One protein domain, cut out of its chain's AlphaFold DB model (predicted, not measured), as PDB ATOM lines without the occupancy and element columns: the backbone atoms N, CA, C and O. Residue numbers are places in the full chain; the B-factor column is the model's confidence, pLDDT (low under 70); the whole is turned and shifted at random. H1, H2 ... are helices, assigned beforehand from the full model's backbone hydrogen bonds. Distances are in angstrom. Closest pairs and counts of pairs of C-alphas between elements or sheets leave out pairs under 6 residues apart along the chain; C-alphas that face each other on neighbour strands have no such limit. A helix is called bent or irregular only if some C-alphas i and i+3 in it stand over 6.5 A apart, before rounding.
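This is residues 3 to 74 of the 315 residues of the protein "CN hydrolase domain-containing protein" of Myxococcus sp. AM011 (UniProt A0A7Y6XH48). A helical hairpin of H4, the longest helix, and H5 makes the main body, with H3 across its open end and H2 and then H1 leading away from H3 as an arm that makes much of the length. The printed part has 72 residues with five named helices, H1 to H5 along the chain, and no named strand: the class is all helix. The whole is loose, with a radius of gyration of the C-alphas of 14.4 A, and spans 38 by 34 by 19 A, only just flat.

H4, residues 35 to 54, is 28.2 A long, from C-alpha 35 at (30.195, -61.174, 28.872). H5, residues 58 to 73, is 22.4 A long and ends with C-alpha 73 at (33.983, -52.972, 13.753). H3 is residues 24 to 33, 14.0 A; H2 is residues 13 to 22, 14.6 A; H1 is residues 3 to 9, 10.0 A, from C-alpha 3 at (18.049, -32.485, 34.701). H2 is irregular, with C-alphas 18 and 21 8.0 A apart, and H5 only just, with C-alphas 60 and 63 6.9 A apart; H5 also has a kink of 29 degrees near residue 65.

H4 and H5, a hairpin, touch at a shallow tilt of 29 degrees, opposite ways; their closest C-alphas, of Ala 45 and Ala 64, are 4.0 A apart. H4 touches H3 with residues 35 to 38 alone, at a steep tilt of 54 degrees, closest at the C-alphas of Ala 29 and Thr 38, 5.9 A. H5 touches H3 with residues 71 to 73 alone, about perpendicular at 81 degrees, closest at the C-alphas of Pro 25 and Ala 72, 5.2 A. H2 and H3 are close but not clearly touching, the C-alphas of Trp 21 and Leu 27 being 7.1 A apart. H1 and H2 are near each other; both are apart from H4 and H5. In H1, H3 and H4 every O i to N i+4 pair is within hydrogen-bond range; in H2 4 of 6 are, in H5 9 of 12.

The C-alphas farthest apart, of Gly 4 and Val 33, are 38.6 A from each other. The printed part has no cut, and the four links are tight. Mean pLDDT of the printed part is 89.4; residues 3 and 21 are under 70.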
ATOM      1  N   ALA A   3      19.294 -32.463  35.479       69.06
ATOM      2  CA  ALA A   3      18.049 -32.485  34.701       69.06
ATOM      3  C   ALA A   3      17.917 -31.325  33.688       69.06
ATOM      4  O   ALA A   3      17.366 -31.505  32.607       69.06
ATOM      5  N   GLY A   4      18.440 -30.138  34.016       72.50
ATOM      6  CA  GLY A   4      18.447 -28.997  33.093       72.50
ATOM      7  C   GLY A   4      19.492 -29.138  31.984       72.50
ATOM      8  O   GLY A   4      19.254 -28.712  30.859       72.50
ATOM      9  N   VAL A   5      20.627 -29.778  32.286       72.19
ATOM     10  CA  VAL A   5      21.671 -30.088  31.296       72.19
ATOM     11  C   VAL A   5      21.179 -31.167  30.336       72.19
ATOM     12  O   VAL A   5      21.344 -31.016  29.131       72.19
ATOM     13  N   GLU A   6      20.508 -32.199  30.848       78.31
ATOM     14  CA  GLU A   6      19.882 -33.264  30.057       78.31
ATOM     15  C   GLU A   6      18.825 -32.712  29.095       78.31
ATOM     16  O   GLU A   6      18.867 -33.015  27.905       78.31
ATOM     17  N   ALA A   7      17.935 -31.835  29.568       74.31
ATOM     18  CA  ALA A   7      16.909 -31.219  28.725       74.31
ATOM     19  C   ALA A   7      17.486 -30.357  27.585       74.31
ATOM     20  O   ALA A   7      16.890 -30.281  26.515       74.31
ATOM     21  N   TRP A   8      18.633 -29.706  27.807       77.69
ATOM     22  CA  TRP A   8      19.246 -28.808  26.824       77.69
ATOM     23  C   TRP A   8      20.221 -29.515  25.875       77.69
ATOM     24  O   TRP A   8      20.252 -29.214  24.686       77.69
ATOM     25  N   SER A   9      21.016 -30.456  26.387       79.81
ATOM     26  CA  SER A   9      22.087 -31.119  25.628       79.81
ATOM     27  C   SER A   9      21.738 -32.535  25.163       79.81
ATOM     28  O   SER A   9      22.476 -33.114  24.371       79.81
ATOM     29  N   GLY A  10      20.665 -33.134  25.692       73.50
ATOM     30  CA  GLY A  10      20.382 -34.566  25.556       73.50
ATOM     31  C   GLY A  10      21.372 -35.470  26.306       73.50
ATOM     32  O   GLY A  10      21.244 -36.692  26.247       73.50
ATOM     33  N   PHE A  11      22.359 -34.899  27.006       77.31
ATOM     34  CA  PHE A  11      23.378 -35.634  27.745       77.31
ATOM     35  C   PHE A  11      23.082 -35.639  29.247       77.31
ATOM     36  O   PHE A  11      22.857 -34.601  29.866       77.31
ATOM     37  N   SER A  12      23.138 -36.827  29.843       77.94
ATOM     38  CA  SER A  12      22.962 -37.053  31.277       77.94
ATOM     39  C   SER A  12      24.001 -38.066  31.726       77.94
ATOM     40  O   SER A  12      23.995 -39.208  31.264       77.94
ATOM     41  N   MET A  13      24.922 -37.641  32.594       79.12
ATOM     42  CA  MET A  13      26.008 -38.491  33.083       79.12
ATOM     43  C   MET A  13      25.427 -39.680  33.846       79.12
ATOM     44  O   MET A  13      25.819 -40.821  33.619       79.12
ATOM     45  N   THR A  14      24.427 -39.426  34.684       78.00
ATOM     46  CA  THR A  14      23.694 -40.450  35.419       78.00
ATOM     47  C   THR A  14      23.033 -41.434  34.453       78.00
ATOM     48  O   THR A  14      23.213 -42.644  34.592       78.00
ATOM     49  N   HIS A  15      22.350 -40.964  33.403       74.12
ATOM     50  CA  HIS A  15      21.781 -41.872  32.402       74.12
ATOM     51  C   HIS A  15      22.858 -42.715  31.703       74.12
ATOM     52  O   HIS A  15      22.680 -43.924  31.560       74.12
ATOM     53  N   VAL A  16      23.994 -42.123  31.325       74.44
ATOM     54  CA  VAL A  16      25.123 -42.846  30.714       74.44
ATOM     55  C   VAL A  16      25.663 -43.922  31.657       74.44
ATOM     56  O   VAL A  16      25.800 -45.073  31.248       74.44
ATOM     57  N   LEU A  17      25.884 -43.607  32.934       75.75
ATOM     58  CA  LEU A  17      26.366 -44.572  33.930       75.75
ATOM     59  C   LEU A  17      25.411 -45.763  34.105       75.75
ATOM     60  O   LEU A  17      25.859 -46.899  34.278       75.75
ATOM     61  N   HIS A  18      24.102 -45.525  34.005       71.81
ATOM     62  CA  HIS A  18      23.086 -46.571  34.132       71.81
ATOM     63  C   HIS A  18      22.783 -47.322  32.823       71.81
ATOM     64  O   HIS A  18      22.188 -48.400  32.890       71.81
ATOM     65  N   SER A  19      23.227 -46.826  31.660       71.44
ATOM     66  CA  SER A  19      22.912 -47.385  30.329       71.44
ATOM     67  C   SER A  19      24.123 -47.780  29.471       71.44
ATOM     68  O   SER A  19      23.939 -48.353  28.398       71.44
ATOM     69  N   GLN A  20      25.359 -47.555  29.938       71.00
ATOM     70  CA  GLN A  20      26.624 -47.788  29.210       71.00
ATOM     71  C   GLN A  20      26.803 -49.190  28.597       71.00
ATOM     72  O   GLN A  20      27.572 -49.393  27.663       71.00
ATOM     73  N   TRP A  21      26.084 -50.180  29.099       69.44
ATOM     74  CA  TRP A  21      26.134 -51.570  28.654       69.44
ATOM     75  C   TRP A  21      25.120 -51.883  27.538       69.44
ATOM     76  O   TRP A  21      25.221 -52.927  26.902       69.44
ATOM     77  N   MET A  22      24.181 -50.974  27.252       79.19
ATOM     78  CA  MET A  22      23.257 -51.051  26.110       79.19
ATOM     79  C   MET A  22      23.840 -50.423  24.832       79.19
ATOM     80  O   MET A  22      23.132 -50.235  23.843       79.19
ATOM     81  N   LEU A  23      25.134 -50.089  24.826       87.94
ATOM     82  CA  LEU A  23      25.810 -49.576  23.637       87.94
ATOM     83  C   LEU A  23      25.901 -50.675  22.559       87.94
ATOM     84  O   LEU A  23      26.381 -51.771  22.858       87.94
ATOM     85  N   PRO A  24      25.528 -50.406  21.289       90.75
ATOM     86  CA  PRO A  24      25.517 -51.434  20.244       90.75
ATOM     87  C   PRO A  24      26.846 -52.186  20.045       90.75
ATOM     88  O   PRO A  24      26.807 -53.404  19.874       90.75
ATOM     89  N   PRO A  25      28.036 -51.549  20.089       92.75
ATOM     90  CA  PRO A  25      29.311 -52.271  20.046       92.75
ATOM     91  C   PRO A  25      29.478 -53.275  21.195       92.75
ATOM     92  O   PRO A  25      29.919 -54.398  20.965       92.75
ATOM     93  N   ILE A  26      29.068 -52.893  22.408       92.88
ATOM     94  CA  ILE A  26      29.154 -53.741  23.603       92.88
ATOM     95  C   ILE A  26      28.175 -54.906  23.500       92.88
ATOM     96  O   ILE A  26      28.573 -56.047  23.707       92.88
ATOM     97  N   LEU A  27      26.927 -54.652  23.099       93.69
ATOM     98  CA  LEU A  27      25.943 -55.713  22.881       93.69
ATOM     99  C   LEU A  27      26.411 -56.703  21.806       93.69
ATOM    100  O   LEU A  27      26.345 -57.911  22.009       93.69
ATOM    101  N   ARG A  28      26.977 -56.226  20.690       95.19
ATOM    102  CA  ARG A  28      27.556 -57.112  19.666       95.19
ATOM    103  C   ARG A  28      28.690 -57.964  20.228       95.19
ATOM    104  O   ARG A  28      28.708 -59.168  19.987       95.19
ATOM    105  N   ALA A  29      29.593 -57.374  21.009       95.00
ATOM    106  CA  ALA A  29      30.674 -58.111  21.659       95.00
ATOM    107  C   ALA A  29      30.137 -59.178  22.624       95.00
ATOM    108  O   ALA A  29      30.514 -60.343  22.510       95.00
ATOM    109  N   VAL A  30      29.168 -58.831  23.477       93.81
ATOM    110  CA  VAL A  30      28.486 -59.796  24.355       93.81
ATOM    111  C   VAL A  30      27.856 -60.925  23.538       93.81
ATOM    112  O   VAL A  30      27.984 -62.089  23.907       93.81
ATOM    113  N   GLY A  31      27.226 -60.608  22.408       93.44
ATOM    114  CA  GLY A  31      26.609 -61.598  21.532       93.44
ATOM    115  C   GLY A  31      27.603 -62.523  20.819       93.44
ATOM    116  O   GLY A  31      27.241 -63.665  20.536       93.44
ATOM    117  N   PHE A  32      28.818 -62.069  20.491       94.75
ATOM    118  CA  PHE A  32      29.829 -62.874  19.783       94.75
ATOM    119  C   PHE A  32      30.788 -63.617  20.710       94.75
ATOM    120  O   PHE A  32      31.050 -64.795  20.490       94.75
ATOM    121  N   VAL A  33      31.333 -62.926  21.710       93.44
ATOM    122  CA  VAL A  33      32.397 -63.452  22.580       93.44
ATOM    123  C   VAL A  33      31.950 -63.621  24.031       93.44
ATOM    124  O   VAL A  33      32.692 -64.164  24.842       93.44
ATOM    125  N   GLY A  34      30.730 -63.208  24.377       92.12
ATOM    126  CA  GLY A  34      30.192 -63.340  25.728       92.12
ATOM    127  C   GLY A  34      30.614 -62.216  26.676       92.12
ATOM    128  O   GLY A  34      31.436 -61.351  26.361       92.12
ATOM    129  N   TRP A  35      30.025 -62.231  27.872       89.38
ATOM    130  CA  TRP A  35      30.195 -61.174  28.872       89.38
ATOM    131  C   TRP A  35      31.626 -61.063  29.406       89.38
ATOM    132  O   TRP A  35      32.176 -59.969  29.452       89.38
ATOM    133  N   VAL A  36      32.244 -62.188  29.788       92.75
ATOM    134  CA  VAL A  36      33.567 -62.181  30.437       92.75
ATOM    135  C   VAL A  36      34.654 -61.625  29.510       92.75
ATOM    136  O   VAL A  36      35.329 -60.684  29.926       92.75
ATOM    137  N   PRO A  37      34.809 -62.092  28.253       95.12
ATOM    138  CA  PRO A  37      35.802 -61.510  27.350       95.12
ATOM    139  C   PRO A  37      35.519 -60.042  27.033       95.12
ATOM    140  O   PRO A  37      36.441 -59.231  27.037       95.12
ATOM    141  N   THR A  38      34.248 -59.674  26.834       94.06
ATOM    142  CA  THR A  38      33.860 -58.273  26.604       94.06
ATOM    143  C   THR A  38      34.267 -57.383  27.780       94.06
ATOM    144  O   THR A  38      34.862 -56.329  27.578       94.06
ATOM    145  N   LEU A  39      34.005 -57.824  29.015       93.19
ATOM    146  CA  LEU A  39      34.380 -57.097  30.224       93.19
ATOM    147  C   LEU A  39      35.898 -56.929  30.336       93.19
ATOM    148  O   LEU A  39      36.363 -55.826  30.607       93.19
ATOM    149  N   VAL A  40      36.667 -57.995  30.100       96.44
ATOM    150  CA  VAL A  40      38.138 -57.945  30.144       96.44
ATOM    151  C   VAL A  40      38.688 -56.959  29.113       96.44
ATOM    152  O   VAL A  40      39.560 -56.162  29.447       96.44
ATOM    153  N   LEU A  41      38.148 -56.953  27.889       95.38
ATOM    154  CA  LEU A  41      38.533 -55.992  26.851       95.38
ATOM    155  C   LEU A  41      38.229 -54.548  27.271       95.38
ATOM    156  O   LEU A  41      39.088 -53.676  27.144       95.38
ATOM    157  N   CYS A  42      37.039 -54.291  27.821       93.88
ATOM    158  CA  CYS A  42      36.669 -52.963  28.313       93.88
ATOM    159  C   CYS A  42      37.567 -52.499  29.468       93.88
ATOM    160  O   CYS A  42      37.993 -51.344  29.483       93.88
ATOM    161  N   LEU A  43      37.884 -53.387  30.415       95.50
ATOM    162  CA  LEU A  43      38.785 -53.083  31.528       95.50
ATOM    163  C   LEU A  43      40.205 -52.801  31.038       95.50
ATOM    164  O   LEU A  43      40.803 -51.821  31.471       95.50
ATOM    165  N   LEU A  44      40.719 -53.598  30.098       96.12
ATOM    166  CA  LEU A  44      42.020 -53.360  29.474       96.12
ATOM    167  C   LEU A  44      42.069 -51.974  28.817       96.12
ATOM    168  O   LEU A  44      42.993 -51.206  29.070       96.12
ATOM    169  N   ALA A  45      41.054 -51.627  28.021       95.62
ATOM    170  CA  ALA A  45      40.977 -50.315  27.387       95.62
ATOM    171  C   ALA A  45      40.935 -49.179  28.424       95.62
ATOM    172  O   ALA A  45      41.657 -48.193  28.277       95.62
ATOM    173  N   ALA A  46      40.145 -49.330  29.490       95.12
ATOM    174  CA  ALA A  46      40.046 -48.340  30.559       95.12
ATOM    175  C   ALA A  46      41.376 -48.145  31.307       95.12
ATOM    176  O   ALA A  46      41.778 -47.005  31.541       95.12
ATOM    177  N   VAL A  47      42.082 -49.234  31.633       97.25
ATOM    178  CA  VAL A  47      43.402 -49.188  32.285       97.25
ATOM    179  C   VAL A  47      44.415 -48.477  31.391       97.25
ATOM    180  O   VAL A  47      45.061 -47.538  31.843       97.25
ATOM    181  N   CYS A  48      44.494 -48.840  30.109       97.12
ATOM    182  CA  CYS A  48      45.408 -48.204  29.160       97.12
ATOM    183  C   CYS A  48      45.142 -46.697  28.997       97.12
ATOM    184  O   CYS A  48      46.084 -45.906  28.933       97.12
ATOM    185  N   VAL A  49      43.872 -46.273  28.975       96.50
ATOM    186  CA  VAL A  49      43.512 -44.844  28.969       96.50
ATOM    187  C   VAL A  49      43.948 -44.162  30.266       96.50
ATOM    188  O   VAL A  49      44.558 -43.094  30.216       96.50
ATOM    189  N   GLY A  50      43.677 -44.778  31.419       95.88
ATOM    190  CA  GLY A  50      44.074 -44.249  32.724       95.88
ATOM    191  C   GLY A  50      45.588 -44.068  32.850       95.88
ATOM    192  O   GLY A  50      46.049 -42.995  33.238       95.88
ATOM    193  N   GLU A  51      46.368 -45.074  32.454       96.94
ATOM    194  CA  GLU A  51      47.833 -45.014  32.458       96.94
ATOM    195  C   GLU A  51      48.377 -43.971  31.478       96.94
ATOM    196  O   GLU A  51      49.290 -43.220  31.825       96.94
ATOM    197  N   ALA A  52      47.801 -43.868  30.275       97.19
ATOM    198  CA  ALA A  52      48.195 -42.854  29.302       97.19
ATOM    199  C   ALA A  52      48.024 -41.431  29.847       97.19
ATOM    200  O   ALA A  52      48.897 -40.584  29.639       97.19
ATOM    201  N   VAL A  53      46.924 -41.174  30.563       96.94
ATOM    202  CA  VAL A  53      46.659 -39.886  31.217       96.94
ATOM    203  C   VAL A  53      47.628 -39.658  32.378       96.94
ATOM    204  O   VAL A  53      48.251 -38.598  32.445       96.94
ATOM    205  N   ALA A  54      47.798 -40.649  33.257       97.38
ATOM    206  CA  ALA A  54      48.654 -40.542  34.438       97.38
ATOM    207  C   ALA A  54      50.130 -40.301  34.077       97.38
ATOM    208  O   ALA A  54      50.789 -39.455  34.681       97.38
ATOM    209  N   LEU A  55      50.633 -41.000  33.058       97.31
ATOM    210  CA  LEU A  55      52.027 -40.924  32.607       97.31
ATOM    211  C   LEU A  55      52.240 -39.925  31.460       97.31
ATOM    212  O   LEU A  55      53.357 -39.799  30.960       97.31
ATOM    213  N   ARG A  56      51.182 -39.226  31.018       96.38
ATOM    214  CA  ARG A  56      51.186 -38.298  29.870       96.38
ATOM    215  C   ARG A  56      51.813 -38.901  28.602       96.38
ATOM    216  O   ARG A  56      52.493 -38.214  27.841       96.38
ATOM    217  N   SER A  57      51.578 -40.191  28.365       96.62
ATOM    218  CA  SER A  57      52.164 -40.948  27.256       96.62
ATOM    219  C   SER A  57      51.080 -41.466  26.317       96.62
ATOM    220  O   SER A  57      50.391 -42.441  26.606       96.62
ATOM    221  N   HIS A  58      50.968 -40.851  25.137       94.50
ATOM    222  CA  HIS A  58      49.994 -41.254  24.117       94.50
ATOM    223  C   HIS A  58      50.245 -42.667  23.564       94.50
ATOM    224  O   HIS A  58      49.326 -43.290  23.045       94.50
ATOM    225  N   ARG A  59      51.466 -43.210  23.697       95.12
ATOM    226  CA  ARG A  59      51.789 -44.578  23.252       95.12
ATOM    227  C   ARG A  59      50.979 -45.636  24.006       95.12
ATOM    228  O   ARG A  59      50.621 -46.652  23.422       95.12
ATOM    229  N   LEU A  60      50.643 -45.365  25.268       94.81
ATOM    230  CA  LEU A  60      49.836 -46.257  26.105       94.81
ATOM    231  C   LEU A  60      48.357 -46.286  25.685       94.81
ATOM    232  O   LEU A  60      47.631 -47.182  26.096       94.81
ATOM    233  N   LEU A  61      47.912 -45.374  24.808       96.31
ATOM    234  CA  LEU A  61      46.559 -45.413  24.241       96.31
ATOM    235  C   LEU A  61      46.396 -46.482  23.159       96.31
ATOM    236  O   LEU A  61      45.264 -46.860  22.865       96.31
ATOM    237  N   LEU A  62      47.486 -46.966  22.552       96.50
ATOM    238  CA  LEU A  62      47.405 -47.857  21.393       96.50
ATOM    239  C   LEU A  62      46.553 -49.115  21.663       96.50
ATOM    240  O   LEU A  62      45.651 -49.371  20.862       96.50
ATOM    241  N   PRO A  63      46.728 -49.862  22.775       96.12
ATOM    242  CA  PRO A  63      45.883 -51.023  23.053       96.12
ATOM    243  C   PRO A  63      44.407 -50.650  23.232       96.12
ATOM    244  O   PRO A  63      43.536 -51.337  22.704       96.12
ATOM    245  N   ALA A  64      44.112 -49.533  23.908       96.75
ATOM    246  CA  ALA A  64      42.741 -49.057  24.075       96.75
ATOM    247  C   ALA A  64      42.090 -48.718  22.729       96.75
ATOM    248  O   ALA A  64      40.954 -49.114  22.480       96.75
ATOM    249  N   VAL A  65      42.814 -48.031  21.839       97.00
ATOM    250  CA  VAL A  65      42.336 -47.702  20.489       97.00
ATOM    251  C   VAL A  65      42.058 -48.971  19.691       97.00
ATOM    252  O   VAL A  65      40.990 -49.081  19.095       97.00
ATOM    253  N   VAL A  66      42.962 -49.954  19.725       97.38
ATOM    254  CA  VAL A  66      42.767 -51.242  19.042       97.38
ATOM    255  C   VAL A  66      41.513 -51.949  19.552       97.38
ATOM    256  O   VAL A  66      40.688 -52.375  18.744       97.38
ATOM    257  N   VAL A  67      41.322 -52.027  20.872       96.56
ATOM    258  CA  VAL A  67      40.121 -52.632  21.467       96.56
ATOM    259  C   VAL A  67      38.859 -51.884  21.038       96.56
ATOM    260  O   VAL A  67      37.904 -52.509  20.582       96.56
ATOM    261  N   MET A  68      38.841 -50.553  21.137       94.88
ATOM    262  CA  MET A  68      37.674 -49.747  20.763       94.88
ATOM    263  C   MET A  68      37.323 -49.892  19.277       94.88
ATOM    264  O   MET A  68      36.149 -50.062  18.945       94.88
ATOM    265  N   VAL A  69      38.321 -49.885  18.388       96.50
ATOM    266  CA  VAL A  69      38.128 -50.108  16.946       96.50
ATOM    267  C   VAL A  69      37.603 -51.517  16.684       96.50
ATOM    268  O   VAL A  69      36.641 -51.667  15.934       96.50
ATOM    269  N   ALA A  70      38.163 -52.539  17.337       95.94
ATOM    270  CA  ALA A  70      37.701 -53.916  17.196       95.94
ATOM    271  C   ALA A  70      36.232 -54.073  17.627       95.94
ATOM    272  O   ALA A  70      35.434 -54.637  16.882       95.94
ATOM    273  N   LEU A  71      35.846 -53.515  18.780       94.38
ATOM    274  CA  LEU A  71      34.459 -53.529  19.264       94.38
ATOM    275  C   LEU A  71      33.513 -52.775  18.314       94.38
ATOM    276  O   LEU A  71      32.395 -53.228  18.047       94.38
ATOM    277  N   ALA A  72      33.945 -51.628  17.786       93.62
ATOM    278  CA  ALA A  72      33.157 -50.828  16.850       93.62
ATOM    279  C   ALA A  72      32.947 -51.539  15.503       93.62
ATOM    280  O   ALA A  72      31.847 -51.457  14.941       93.62
ATOM    281  N   ALA A  73      33.966 -52.261  15.029       96.00
ATOM    282  CA  ALA A  73      33.983 -52.972  13.753       96.00
ATOM    283  C   ALA A  73      33.193 -54.294  13.752       96.00
ATOM    284  O   ALA A  73      32.969 -54.857  12.681       96.00
ATOM    285  N   LEU A  74      32.742 -54.789  14.914       95.62
ATOM    286  CA  LEU A  74      31.945 -56.017  14.982       95.62
ATOM    287  C   LEU A  74      30.683 -55.923  14.099       95.62
ATOM    288  O   LEU A  74      29.942 -54.933  14.182       95.62
TER     289      LEU A  74